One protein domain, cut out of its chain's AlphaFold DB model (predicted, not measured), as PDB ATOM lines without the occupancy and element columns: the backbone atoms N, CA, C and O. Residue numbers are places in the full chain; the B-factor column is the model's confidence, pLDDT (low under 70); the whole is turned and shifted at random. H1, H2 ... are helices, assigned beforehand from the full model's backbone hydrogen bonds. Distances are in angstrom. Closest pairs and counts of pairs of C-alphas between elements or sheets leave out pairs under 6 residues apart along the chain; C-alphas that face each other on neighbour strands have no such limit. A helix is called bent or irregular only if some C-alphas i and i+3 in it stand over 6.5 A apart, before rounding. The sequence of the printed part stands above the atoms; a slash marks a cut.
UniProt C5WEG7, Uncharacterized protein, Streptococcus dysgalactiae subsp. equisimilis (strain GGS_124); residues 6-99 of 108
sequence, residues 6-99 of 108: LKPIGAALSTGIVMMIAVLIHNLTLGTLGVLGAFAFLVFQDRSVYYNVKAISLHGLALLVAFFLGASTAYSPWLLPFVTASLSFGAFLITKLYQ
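This is residues 6 to 99 of the 108 residues of an uncharacterized protein of Streptococcus dysgalactiae subsp. equisimilis (strain GGS_124) (UniProt C5WEG7). A flat zigzag of helices: H1 runs out, the short H2 and then H3 fold back side by side with H1, the long H4 slants away past H3, and H5 folds back from the end of H4, the two making a narrow V. Residues 46 to 51 stick out at one turn, and residues 88 to 99 at the open end of the V. The printed part has 94 residues with five named helices, H1 to H5 in chain order, and no named strand; the class is all helix. It is loose, with a radius of gyration of the C-alphas of 15.5 A, and spans 40 by 34 by 16 A.

H1, residues 6 to 24, begins at C-alpha 6 (116.724, 283.140, 324.580) and is 26.7 A long. H2 is residues 28 to 31, 5.0 A, and H3 is residues 34 to 43, 16.5 A. H4, residues 49 to 73, measures 36.0 A. H5, residues 77 to 97, measures 31.0 A and ends at C-alpha 97 (103.512, 255.418, 328.729); it is irregular, but only just, with C-alphas 78 and 81 6.9 A apart.

H1 touches H3 at a shallow tilt of 14 degrees, opposite ways; their closest C-alphas, Ala 11 and Ala 38, are 4.2 A apart. Residues 15 to 23 of H1 touch H2, closest at the C-alphas of Met 19 and Gly 31, 4.4 A. H2 and H3 meet only through their link. H3 and H4 form a helical hairpin at a steep tilt of 44 degrees; residues 55 to 64 of H4 touch H3, closest at the C-alphas of Ala 40 and Gly 60, 5.1 A. H4 and H5 form another, at a shallow tilt of 30 degrees; residues 66 to 73 touch residues 79 to 87, closest at the C-alphas of Thr 73 and Leu 80, 5.4 A. H1 and H5 are apart. Each O i to N i+4 pair is within hydrogen-bond range in H1 and H4, against 3 of 6 in H3 and 15 of 17 in H5; H2 is too short for such a pair.

The C-alphas farthest apart, of His 26 and Leu 97, are 44.8 A apart. The printed part has no cut, and its four links between helices are tight. Its mean pLDDT is 77.0; residues 6 to 8, 39 to 53, 55 and 99 are under 70.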
ATOM      1  N   LEU A   6     115.654 283.776 323.801       64.62
ATOM      2  CA  LEU A   6     116.724 283.140 324.580       64.62
ATOM      3  C   LEU A   6     117.058 281.733 324.063       64.62
ATOM      4  O   LEU A   6     118.216 281.323 324.108       64.62
ATOM      5  N   LYS A   7     116.064 281.016 323.523       65.06
ATOM      6  CA  LYS A   7     116.222 279.665 322.961       65.06
ATOM      7  C   LYS A   7     117.134 279.648 321.724       65.06
ATOM      8  O   LYS A   7     118.122 278.914 321.749       65.06
ATOM      9  N   PRO A   8     116.888 280.459 320.673       68.25
ATOM     10  CA  PRO A   8     117.761 280.493 319.505       68.25
ATOM     11  C   PRO A   8     119.135 281.088 319.823       68.25
ATOM     12  O   PRO A   8     120.124 280.613 319.274       68.25
ATOM     13  N   ILE A   9     119.230 282.064 320.735       75.88
ATOM     14  CA  ILE A   9     120.524 282.640 321.137       75.88
ATOM     15  C   ILE A   9     121.365 281.609 321.905       75.88
ATOM     16  O   ILE A   9     122.540 281.432 321.595       75.88
ATOM     17  N   GLY A  10     120.774 280.890 322.864       73.06
ATOM     18  CA  GLY A  10     121.461 279.823 323.598       73.06
ATOM     19  C   GLY A  10     121.898 278.677 322.683       73.06
ATOM     20  O   GLY A  10     123.041 278.224 322.759       73.06
ATOM     21  N   ALA A  11     121.030 278.275 321.750       72.50
ATOM     22  CA  ALA A  11     121.364 277.283 320.736       72.50
ATOM     23  C   ALA A  11     122.532 277.747 319.847       72.50
ATOM     24  O   ALA A  11     123.501 277.002 319.699       72.50
ATOM     25  N   ALA A  12     122.481 278.981 319.332       78.12
ATOM     26  CA  ALA A  12     123.522 279.566 318.485       78.12
ATOM     27  C   ALA A  12     124.867 279.729 319.212       78.12
ATOM     28  O   ALA A  12     125.918 279.497 318.620       78.12
ATOM     29  N   LEU A  13     124.854 280.089 320.499       81.12
ATOM     30  CA  LEU A  13     126.072 280.146 321.309       81.12
ATOM     31  C   LEU A  13     126.653 278.750 321.537       81.12
ATOM     32  O   LEU A  13     127.859 278.563 321.390       81.12
ATOM     33  N   SER A  14     125.815 277.756 321.844       80.12
ATOM     34  CA  SER A  14     126.285 276.386 322.071       80.12
ATOM     35  C   SER A  14     126.928 275.775 320.819       80.12
ATOM     36  O   SER A  14     128.012 275.200 320.905       80.12
ATOM     37  N   THR A  15     126.319 275.962 319.644       82.25
ATOM     38  CA  THR A  15     126.874 275.493 318.366       82.25
ATOM     39  C   THR A  15     128.100 276.304 317.967       82.25
ATOM     40  O   THR A  15     129.093 275.731 317.522       82.25
ATOM     41  N   GLY A  16     128.056 277.624 318.162       82.38
ATOM     42  CA  GLY A  16     129.139 278.542 317.824       82.38
ATOM     43  C   GLY A  16     130.418 278.271 318.612       82.38
ATOM     44  O   GLY A  16     131.494 278.238 318.019       82.38
ATOM     45  N   ILE A  17     130.316 278.002 319.918       84.25
ATOM     46  CA  ILE A  17     131.477 277.667 320.761       84.25
ATOM     47  C   ILE A  17     132.119 276.354 320.293       84.25
ATOM     48  O   ILE A  17     133.336 276.295 320.126       84.25
ATOM     49  N   VAL A  18     131.319 275.316 320.021       83.69
ATOM     50  CA  VAL A  18     131.843 274.026 319.533       83.69
ATOM     51  C   VAL A  18     132.492 274.180 318.155       83.69
ATOM     52  O   VAL A  18     133.562 273.622 317.913       83.69
ATOM     53  N   MET A  19     131.904 274.990 317.274       83.56
ATOM     54  CA  MET A  19     132.479 275.291 315.963       83.56
ATOM     55  C   MET A  19     133.801 276.061 316.082       83.56
ATOM     56  O   MET A  19     134.764 275.739 315.391       83.56
ATOM     57  N   MET A  20     133.885 277.035 316.991       84.12
ATOM     58  CA  MET A  20     135.117 277.783 317.247       84.12
ATOM     59  C   MET A  20     136.235 276.865 317.760       84.12
ATOM     60  O   MET A  20     137.363 276.939 317.277       84.12
ATOM     61  N   ILE A  21     135.915 275.943 318.673       84.06
ATOM     62  CA  ILE A  21     136.852 274.920 319.156       84.06
ATOM     63  C   ILE A  21     137.302 274.003 318.007       84.06
ATOM     64  O   ILE A  21     138.491 273.721 317.872       84.06
ATOM     65  N   ALA A  22     136.382 273.578 317.140       84.12
ATOM     66  CA  ALA A  22     136.701 272.735 315.988       84.12
ATOM     67  C   ALA A  22     137.648 273.422 314.989       84.12
ATOM     68  O   ALA A  22     138.548 272.773 314.448       84.12
ATOM     69  N   VAL A  23     137.484 274.734 314.781       86.94
ATOM     70  CA  VAL A  23     138.383 275.549 313.947       86.94
ATOM     71  C   VAL A  23     139.776 275.640 314.568       86.94
ATOM     72  O   VAL A  23     140.758 275.446 313.857       86.94
ATOM     73  N   LEU A  24     139.877 275.857 315.884       88.62
ATOM     74  CA  LEU A  24     141.166 275.897 316.591       88.62
ATOM     75  C   LEU A  24     141.914 274.555 316.542       88.62
ATOM     76  O   LEU A  24     143.140 274.530 316.512       88.62
ATOM     77  N   ILE A  25     141.181 273.442 316.502       88.31
ATOM     78  CA  ILE A  25     141.732 272.080 316.413       88.31
ATOM     79  C   ILE A  25     141.992 271.672 314.943       88.31
ATOM     80  O   ILE A  25     142.470 270.572 314.676       88.31
ATOM     81  N   HIS A  26     141.696 272.546 313.968       82.75
ATOM     82  CA  HIS A  26     141.754 272.265 312.525       82.75
ATOM     83  C   HIS A  26     140.952 271.022 312.093       82.75
ATOM     84  O   HIS A  26     141.193 270.453 311.027       82.75
ATOM     85  N   ASN A  27     139.968 270.605 312.893       80.69
ATOM     86  CA  ASN A  27     139.165 269.422 312.627       80.69
ATOM     87  C   ASN A  27     137.675 269.773 312.588       80.69
ATOM     88  O   ASN A  27     136.949 269.663 313.577       80.69
ATOM     89  N   LEU A  28     137.213 270.154 311.397       80.00
ATOM     90  CA  LEU A  28     135.829 270.559 311.126       80.00
ATOM     91  C   LEU A  28     134.798 269.453 311.400       80.00
ATOM     92  O   LEU A  28     133.630 269.760 311.632       80.00
ATOM     93  N   THR A  29     135.211 268.182 311.432       77.81
ATOM     94  CA  THR A  29     134.303 267.069 311.759       77.81
ATOM     95  C   THR A  29     133.814 267.118 313.203       77.81
ATOM     96  O   THR A  29     132.696 266.699 313.474       77.81
ATOM     97  N   LEU A  30     134.590 267.703 314.121       75.75
ATOM     98  CA  LEU A  30     134.143 267.933 315.497       75.75
ATOM     99  C   LEU A  30     133.117 269.070 315.580       75.75
ATOM    100  O   LEU A  30     132.273 269.075 316.471       75.75
ATOM    101  N   GLY A  31     133.147 270.009 314.631       74.25
ATOM    102  CA  GLY A  31     132.215 271.136 314.583       74.25
ATOM    103  C   GLY A  31     130.773 270.703 314.319       74.25
ATOM    104  O   GLY A  31     129.841 271.296 314.862       74.25
ATOM    105  N   THR A  32     130.572 269.616 313.563       76.69
ATOM    106  CA  THR A  32     129.229 269.071 313.289       76.69
ATOM    107  C   THR A  32     128.561 268.516 314.549       76.69
ATOM    108  O   THR A  32     127.334 268.551 314.655       76.69
ATOM    109  N   LEU A  33     129.346 268.111 315.557       78.44
ATOM    110  CA  LEU A  33     128.841 267.702 316.871       78.44
ATOM    111  C   LEU A  33     128.192 268.862 317.635       78.44
ATOM    112  O   LEU A  33     127.356 268.625 318.505       78.44
ATOM    113  N   GLY A  34     128.502 270.114 317.279       74.62
ATOM    114  CA  GLY A  34     127.881 271.299 317.871       74.62
ATOM    115  C   GLY A  34     126.362 271.332 317.696       74.62
ATOM    116  O   GLY A  34     125.654 271.824 318.574       74.62
ATOM    117  N   VAL A  35     125.841 270.733 316.617       76.81
ATOM    118  CA  VAL A  35     124.398 270.631 316.343       76.81
ATOM    119  C   VAL A  35     123.656 269.856 317.443       76.81
ATOM    120  O   VAL A  35     122.520 270.198 317.771       76.81
ATOM    121  N   LEU A  36     124.305 268.877 318.085       76.38
ATOM    122  CA  LEU A  36     123.737 268.149 319.229       76.38
ATOM    123  C   LEU A  36     123.448 269.093 320.409       76.38
ATOM    124  O   LEU A  36     122.435 268.940 321.089       76.38
ATOM    125  N   GLY A  37     124.305 270.100 320.613       70.00
ATOM    126  CA  GLY A  37     124.132 271.135 321.633       70.00
ATOM    127  C   GLY A  37     122.921 272.030 321.366       70.00
ATOM    128  O   GLY A  37     122.129 272.270 322.275       70.00
ATOM    129  N   ALA A  38     122.702 272.438 320.111       71.62
ATOM    130  CA  ALA A  38     121.515 273.214 319.734       71.62
ATOM    131  C   ALA A  38     120.207 272.454 319.989       71.62
ATOM    132  O   ALA A  38     119.235 273.044 320.468       71.62
ATOM    133  N   PHE A  39     120.177 271.146 319.724       67.94
ATOM    134  CA  PHE A  39     118.991 270.324 319.966       67.94
ATOM    135  C   PHE A  39     118.681 270.101 321.455       67.94
ATOM    136  O   PHE A  39     117.545 269.778 321.787       67.94
ATOM    137  N   ALA A  40     119.616 270.337 322.379       66.81
ATOM    138  CA  ALA A  40     119.305 270.322 323.812       66.81
ATOM    139  C   ALA A  40     118.478 271.552 324.251       66.81
ATOM    140  O   ALA A  40     117.694 271.471 325.197       66.81
ATOM    141  N   PHE A  41     118.599 272.680 323.538       64.00
ATOM    142  CA  PHE A  41     117.861 273.919 323.824       64.00
ATOM    143  C   PHE A  41     116.439 273.950 323.240       64.00
ATOM    144  O   PHE A  41     115.642 274.808 323.618       64.00
ATOM    145  N   LEU A  42     116.086 272.987 322.381       60.50
ATOM    146  CA  LEU A  42     114.730 272.791 321.841       60.50
ATOM    147  C   LEU A  42     113.661 272.611 322.923       60.50
ATOM    148  O   LEU A  42     112.520 273.024 322.750       60.50
ATOM    149  N   VAL A  43     114.032 271.989 324.041       56.03
ATOM    150  CA  VAL A  43     113.101 271.568 325.102       56.03
ATOM    151  C   VAL A  43     112.903 272.651 326.168       56.03
ATOM    152  O   VAL A  43     112.264 272.438 327.197       56.03
ATOM    153  N   PHE A  44     113.419 273.857 325.937       54.91
ATOM    154  CA  PHE A  44     113.245 274.968 326.864       54.91
ATOM    155  C   PHE A  44     111.751 275.305 327.031       54.91
ATOM    156  O   PHE A  44     111.102 275.779 326.095       54.91
ATOM    157  N   GLN A  45     111.201 275.085 328.229       51.25
ATOM    158  CA  GLN A  45     109.845 275.500 328.598       51.25
ATOM    159  C   GLN A  45     109.894 276.781 329.435       51.25
ATOM    160  O   GLN A  45     110.689 276.907 330.358       51.25
ATOM    161  N   ASP A  46     109.025 277.749 329.164       52.28
ATOM    162  CA  ASP A  46     109.002 279.037 329.870       52.28
ATOM    163  C   ASP A  46     108.304 278.937 331.233       52.28
ATOM    164  O   ASP A  46     107.250 279.531 331.449       52.28
ATOM    165  N   ARG A  47     108.857 278.138 332.162       55.62
ATOM    166  CA  ARG A  47     108.281 277.973 333.511       55.62
ATOM    167  C   ARG A  47     109.214 278.385 334.652       55.62
ATOM    168  O   ARG A  47     108.831 279.216 335.465       55.62
ATOM    169  N   SER A  48     110.430 277.836 334.746       58.34
ATOM    170  CA  SER A  48     111.433 278.291 335.727       58.34
ATOM    171  C   SER A  48     112.855 277.938 335.289       58.34
ATOM    172  O   SER A  48     113.091 276.855 334.755       58.34
ATOM    173  N   VAL A  49     113.817 278.826 335.557       60.97
ATOM    174  CA  VAL A  49     115.226 278.645 335.159       60.97
ATOM    175  C   VAL A  49     115.818 277.358 335.748       60.97
ATOM    176  O   VAL A  49     116.506 276.623 335.048       60.97
ATOM    177  N   TYR A  50     115.490 277.029 337.002       61.19
ATOM    178  CA  TYR A  50     115.994 275.824 337.670       61.19
ATOM    179  C   TYR A  50     115.449 274.526 337.049       61.19
ATOM    180  O   TYR A  50     116.197 273.571 336.830       61.19
ATOM    181  N   TYR A  51     114.157 274.499 336.702       62.19
ATOM    182  CA  TYR A  51     113.554 273.364 335.999       62.19
ATOM    183  C   TYR A  51     114.137 273.201 334.590       62.19
ATOM    184  O   TYR A  51     114.425 272.084 334.166       62.19
ATOM    185  N   ASN A  52     114.393 274.315 333.901       62.72
ATOM    186  CA  ASN A  52     114.944 274.308 332.549       62.72
ATOM    187  C   ASN A  52     116.370 273.774 332.513       62.72
ATOM    188  O   ASN A  52     116.673 272.942 331.666       62.72
ATOM    189  N   VAL A  53     117.229 274.164 333.459       66.44
ATOM    190  CA  VAL A  53     118.599 273.629 333.538       66.44
ATOM    191  C   VAL A  53     118.586 272.111 333.732       66.44
ATOM    192  O   VAL A  53     119.322 271.403 333.046       66.44
ATOM    193  N   LYS A  54     117.713 271.589 334.607       70.75
ATOM    194  CA  LYS A  54     117.575 270.139 334.825       70.75
ATOM    195  C   LYS A  54     117.011 269.413 333.596       70.75
ATOM    196  O   LYS A  54     117.443 268.307 333.284       70.75
ATOM    197  N   ALA A  55     116.050 270.015 332.899       67.44
ATOM    198  CA  ALA A  55     115.451 269.425 331.704       67.44
ATOM    199  C   ALA A  55     116.434 269.389 330.520       67.44
ATOM    200  O   ALA A  55     116.536 268.359 329.849       67.44
ATOM    201  N   ILE A  56     117.181 270.478 330.305       71.38
ATOM    202  CA  ILE A  56     118.209 270.603 329.259       71.38
ATOM    203  C   ILE A  56     119.361 269.638 329.526       71.38
ATOM    204  O   ILE A  56     119.824 268.984 328.596       71.38
ATOM    205  N   SER A  57     119.812 269.501 330.778       73.19
ATOM    206  CA  SER A  57     120.901 268.573 331.104       73.19
ATOM    207  C   SER A  57     120.498 267.115 330.882       73.19
ATOM    208  O   SER A  57     121.273 266.351 330.310       73.19
ATOM    209  N   LEU A  58     119.269 266.739 331.250       77.06
ATOM    210  CA  LEU A  58     118.756 265.386 331.033       77.06
ATOM    211  C   LEU A  58     118.569 265.083 329.538       77.06
ATOM    212  O   LEU A  58     118.951 264.005 329.083       77.06
ATOM    213  N   HIS A  59     118.061 266.042 328.758       75.38
ATOM    214  CA  HIS A  59     117.959 265.903 327.302       75.38
ATOM    215  C   HIS A  59     119.327 265.852 326.626       75.38
ATOM    216  O   HIS A  59     119.540 265.009 325.760       75.38
ATOM    217  N   GLY A  60     120.269 266.699 327.042       77.19
ATOM    218  CA  GLY A  60     121.646 266.670 326.556       77.19
ATOM    219  C   GLY A  60     122.322 265.323 326.821       77.19
ATOM    220  O   GLY A  60     122.996 264.793 325.943       77.19
ATOM    221  N   LEU A  61     122.077 264.718 327.989       80.62
ATOM    222  CA  LEU A  61     122.585 263.385 328.322       80.62
ATOM    223  C   LEU A  61     121.948 262.308 327.429       80.62
ATOM    224  O   LEU A  61     122.658 261.463 326.886       80.62
ATOM    225  N   ALA A  62     120.635 262.377 327.195       81.62
ATOM    226  CA  ALA A  62     119.949 261.469 326.273       81.62
ATOM    227  C   ALA A  62     120.474 261.595 324.828       81.62
ATOM    228  O   ALA A  62     120.725 260.581 324.174       81.62
ATOM    229  N   LEU A  63     120.705 262.824 324.352       80.06
ATOM    230  CA  LEU A  63     121.318 263.121 323.051       80.06
ATOM    231  C   LEU A  63     122.735 262.550 322.944       80.06
ATOM    232  O   LEU A  63     123.086 261.972 321.919       80.06
ATOM    233  N   LEU A  64     123.534 262.661 324.004       82.50
ATOM    234  CA  LEU A  64     124.891 262.123 324.060       82.50
ATOM    235  C   LEU A  64     124.895 260.585 324.023       82.50
ATOM    236  O   LEU A  64     125.679 259.995 323.281       82.50
ATOM    237  N   VAL A  65     123.981 259.924 324.739       84.56
ATOM    238  CA  VAL A  65     123.814 258.458 324.674       84.56
ATOM    239  C   VAL A  65     123.375 258.013 323.278       84.56
ATOM    240  O   VAL A  65     123.946 257.070 322.727       84.56
ATOM    241  N   ALA A  66     122.407 258.708 322.673       84.19
ATOM    242  CA  ALA A  66     121.968 258.433 321.306       84.19
ATOM    243  C   ALA A  66     123.103 258.640 320.290       84.19
ATOM    244  O   ALA A  66     123.252 257.842 319.367       84.19
ATOM    245  N   PHE A  67     123.938 259.662 320.490       83.56
ATOM    246  CA  PHE A  67     125.113 259.907 319.664       83.56
ATOM    247  C   PHE A  67     126.145 258.782 319.783       83.56
ATOM    248  O   PHE A  67     126.616 258.310 318.756       83.56
ATOM    249  N   PHE A  68     126.461 258.294 320.986       85.25
ATOM    250  CA  PHE A  68     127.386 257.162 321.144       85.25
ATOM    251  C   PHE A  68     126.842 255.865 320.538       85.25
ATOM    252  O   PHE A  68     127.587 255.139 319.878       85.25
ATOM    253  N   LEU A  69     125.545 255.593 320.700       85.12
ATOM    254  CA  LEU A  69     124.886 254.467 320.035       85.12
ATOM    255  C   LEU A  69     124.952 254.614 318.511       85.12
ATOM    256  O   LEU A  69     125.338 253.671 317.826       85.12
ATOM    257  N   GLY A  70     124.672 255.803 317.974       83.38
ATOM    258  CA  GLY A  70     124.821 256.097 316.549       83.38
ATOM    259  C   GLY A  70     126.267 255.950 316.068       83.38
ATOM    260  O   GLY A  70     126.518 255.277 315.075       83.38
ATOM    261  N   ALA A  71     127.242 256.480 316.803       84.50
ATOM    262  CA  ALA A  71     128.659 256.344 316.486       84.50
ATOM    263  C   ALA A  71     129.108 254.874 316.498       84.50
ATOM    264  O   ALA A  71     129.891 254.469 315.643       84.50
ATOM    265  N   SER A  72     128.554 254.043 317.388       83.69
ATOM    266  CA  SER A  72     128.843 252.604 317.403       83.69
ATOM    267  C   SER A  72     128.393 251.891 316.117       83.69
ATOM    268  O   SER A  72     129.030 250.930 315.687       83.69
ATOM    269  N   THR A  73     127.361 252.399 315.434       84.69
ATOM    270  CA  THR A  73     126.926 251.847 314.139       84.69
ATOM    271  C   THR A  73     127.896 252.147 312.995       84.69
ATOM    272  O   THR A  73     127.874 251.443 311.987       84.69
ATOM    273  N   ALA A  74     128.803 253.120 313.147       81.69
ATOM    274  CA  ALA A  74     129.831 253.394 312.145       81.69
ATOM    275  C   ALA A  74     130.837 252.234 312.000       81.69
ATOM    276  O   ALA A  74     131.436 252.081 310.939       81.69
ATOM    277  N   TYR A  75     130.990 251.386 313.027       83.62
ATOM    278  CA  TYR A  75     131.831 250.184 312.953       83.62
ATOM    279  C   TYR A  75     131.209 249.063 312.113       83.62
ATOM    280  O   TYR A  75     131.930 248.231 311.568       83.62
ATOM    281  N   SER A  76     129.880 249.020 312.004       85.31
ATOM    282  CA  SER A  76     129.176 248.049 311.168       85.31
ATOM    283  C   SER A  76     127.856 248.646 310.679       85.31
ATOM    284  O   SER A  76     126.882 248.686 311.439       85.31
ATOM    285  N   PRO A  77     127.780 249.067 309.402       84.06
ATOM    286  CA  PRO A  77     126.583 249.683 308.829       84.06
ATOM    287  C   PRO A  77     125.328 248.810 308.933       84.06
ATOM    288  O   PRO A  77     124.212 249.318 308.921       84.06
ATOM    289  N   TRP A  78     125.489 247.493 309.074       87.31
ATOM    290  CA  TRP A  78     124.372 246.564 309.242       87.31
ATOM    291  C   TRP A  78     123.638 246.734 310.584       87.31
ATOM    292  O   TRP A  78     122.465 246.388 310.692       87.31
ATOM    293  N   LEU A  79     124.292 247.316 311.596       83.62
ATOM    294  CA  LEU A  79     123.691 247.599 312.904       83.62
ATOM    295  C   LEU A  79     122.816 248.861 312.906       83.62
ATOM    296  O   LEU A  79     122.003 249.023 313.816       83.62
ATOM    297  N   LEU A  80     122.935 249.728 311.891       83.56
ATOM    298  CA  LEU A  80     122.134 250.951 311.755       83.56
ATOM    299  C   LEU A  80     120.624 250.716 311.935       83.56
ATOM    300  O   LEU A  80     120.051 251.344 312.825       83.56
ATOM    301  N   PRO A  81     119.959 249.833 311.159       86.50
ATOM    302  CA  PRO A  81     118.513 249.640 311.270       86.50
ATOM    303  C   PRO A  81     118.080 249.102 312.639       86.50
ATOM    304  O   PRO A  81     117.002 249.442 313.113       86.50
ATOM    305  N   PHE A  82     118.908 248.294 313.305       86.94
ATOM    306  CA  PHE A  82     118.578 247.735 314.620       86.94
ATOM    307  C   PHE A  82     118.684 248.783 315.731       86.94
ATOM    308  O   PHE A  82     117.813 248.872 316.604       86.94
ATOM    309  N   VAL A  83     119.726 249.615 315.689       86.50
ATOM    310  CA  VAL A  83     119.915 250.693 316.667       86.50
ATOM    311  C   VAL A  83     118.848 251.771 316.489       86.50
ATOM    312  O   VAL A  83     118.247 252.201 317.472       86.50
ATOM    313  N   THR A  84     118.524 252.158 315.252       86.44
ATOM    314  CA  THR A  84     117.456 253.139 315.008       86.44
ATOM    315  C   THR A  84     116.083 252.587 315.375       86.44
ATOM    316  O   THR A  84     115.333 253.273 316.066       86.44
ATOM    317  N   ALA A  85     115.765 251.338 315.018       86.62
ATOM    318  CA  ALA A  85     114.491 250.717 315.378       86.62
ATOM    319  C   ALA A  85     114.309 250.595 316.898       86.62
ATOM    320  O   ALA A  85     113.232 250.903 317.408       86.62
ATOM    321  N   SER A  86     115.349 250.194 317.636       87.19
ATOM    322  CA  SER A  86     115.280 250.084 319.100       87.19
ATOM    323  C   SER A  86     115.116 251.447 319.780       87.19
ATOM    324  O   SER A  86     114.272 251.580 320.668       87.19
ATOM    325  N   LEU A  87     115.831 252.480 319.319       87.25
ATOM    326  CA  LEU A  87     115.661 253.859 319.792       87.25
ATOM    327  C   LEU A  87     114.255 254.397 319.491       87.25
ATOM    328  O   LEU A  87     113.610 254.948 320.384       87.25
ATOM    329  N   SER A  88     113.752 254.214 318.267       84.44
ATOM    330  CA  SER A  88     112.409 254.661 317.877       84.44
ATOM    331  C   SER A  88     111.313 253.926 318.643       84.44
ATOM    332  O   SER A  88     110.361 254.556 319.100       84.44
ATOM    333  N   PHE A  89     111.453 252.614 318.835       86.50
ATOM    334  CA  PHE A  89     110.511 251.820 319.618       86.50
ATOM    335  C   PHE A  89     110.524 252.220 321.098       86.50
ATOM    336  O   PHE A  89     109.463 252.402 321.692       86.50
ATOM    337  N   GLY A  90     111.708 252.434 321.681       85.69
ATOM    338  CA  GLY A  90     111.849 252.928 323.050       85.69
ATOM    339  C   GLY A  90     111.229 254.315 323.233       85.69
ATOM    340  O   GLY A  90     110.441 254.524 324.154       85.69
ATOM    341  N   ALA A  91     111.505 255.246 322.316       81.00
ATOM    342  CA  ALA A  91     110.900 256.577 322.319       81.00
ATOM    343  C   ALA A  91     109.371 256.513 322.176       81.00
ATOM    344  O   ALA A  91     108.648 257.218 322.885       81.00
ATOM    345  N   PHE A  92     108.862 255.634 321.312       80.81
ATOM    346  CA  PHE A  92     107.428 255.399 321.161       80.81
ATOM    347  C   PHE A  92     106.798 254.844 322.447       80.81
ATOM    348  O   PHE A  92     105.763 255.341 322.884       80.81
ATOM    349  N   LEU A  93     107.433 253.866 323.098       84.75
ATOM    350  CA  LEU A  93     106.956 253.302 324.364       84.75
ATOM    351  C   LEU A  93     106.919 254.349 325.475       84.75
ATOM    352  O   LEU A  93     105.904 254.476 326.157       84.75
ATOM    353  N   ILE A  94     107.996 255.119 325.637       81.06
ATOM    354  CA  ILE A  94     108.098 256.160 326.667       81.06
ATOM    355  C   ILE A  94     107.041 257.245 326.431       81.06
ATOM    356  O   ILE A  94     106.332 257.621 327.363       81.06
ATOM    357  N   THR A  95     106.877 257.717 325.193       75.00
ATOM    358  CA  THR A  95     105.869 258.741 324.866       75.00
ATOM    359  C   THR A  95     104.441 258.237 325.089       75.00
ATOM    360  O   THR A  95     103.620 258.974 325.638       75.00
ATOM    361  N   LYS A  96     104.152 256.973 324.751       76.44
ATOM    362  CA  LYS A  96     102.866 256.317 325.047       76.44
ATOM    363  C   LYS A  96     102.617 256.147 326.544       76.44
ATOM    364  O   LYS A  96     101.497 256.393 326.987       76.44
ATOM    365  N   LEU A  97     103.626 255.717 327.300       81.69
ATOM    366  CA  LEU A  97     103.512 255.418 328.729       81.69
ATOM    367  C   LEU A  97     103.321 256.690 329.562       81.69
ATOM    368  O   LEU A  97     102.476 256.720 330.450       81.69
ATOM    369  N   TYR A  98     104.079 257.742 329.252       72.69
ATOM    370  CA  TYR A  98     104.055 259.002 329.999       72.69
ATOM    371  C   TYR A  98     103.031 260.020 329.478       72.69
ATOM    372  O   TYR A  98     102.965 261.120 330.018       72.69
ATOM    373  N   GLN A  99     102.254 259.680 328.439       66.44
ATOM    374  CA  GLN A  99     101.284 260.577 327.789       66.44
ATOM    375  C   GLN A  99     101.848 261.987 327.560       66.44
ATOM    376  O   GLN A  99     101.199 262.990 327.856       66.44
TER     377      GLN A  99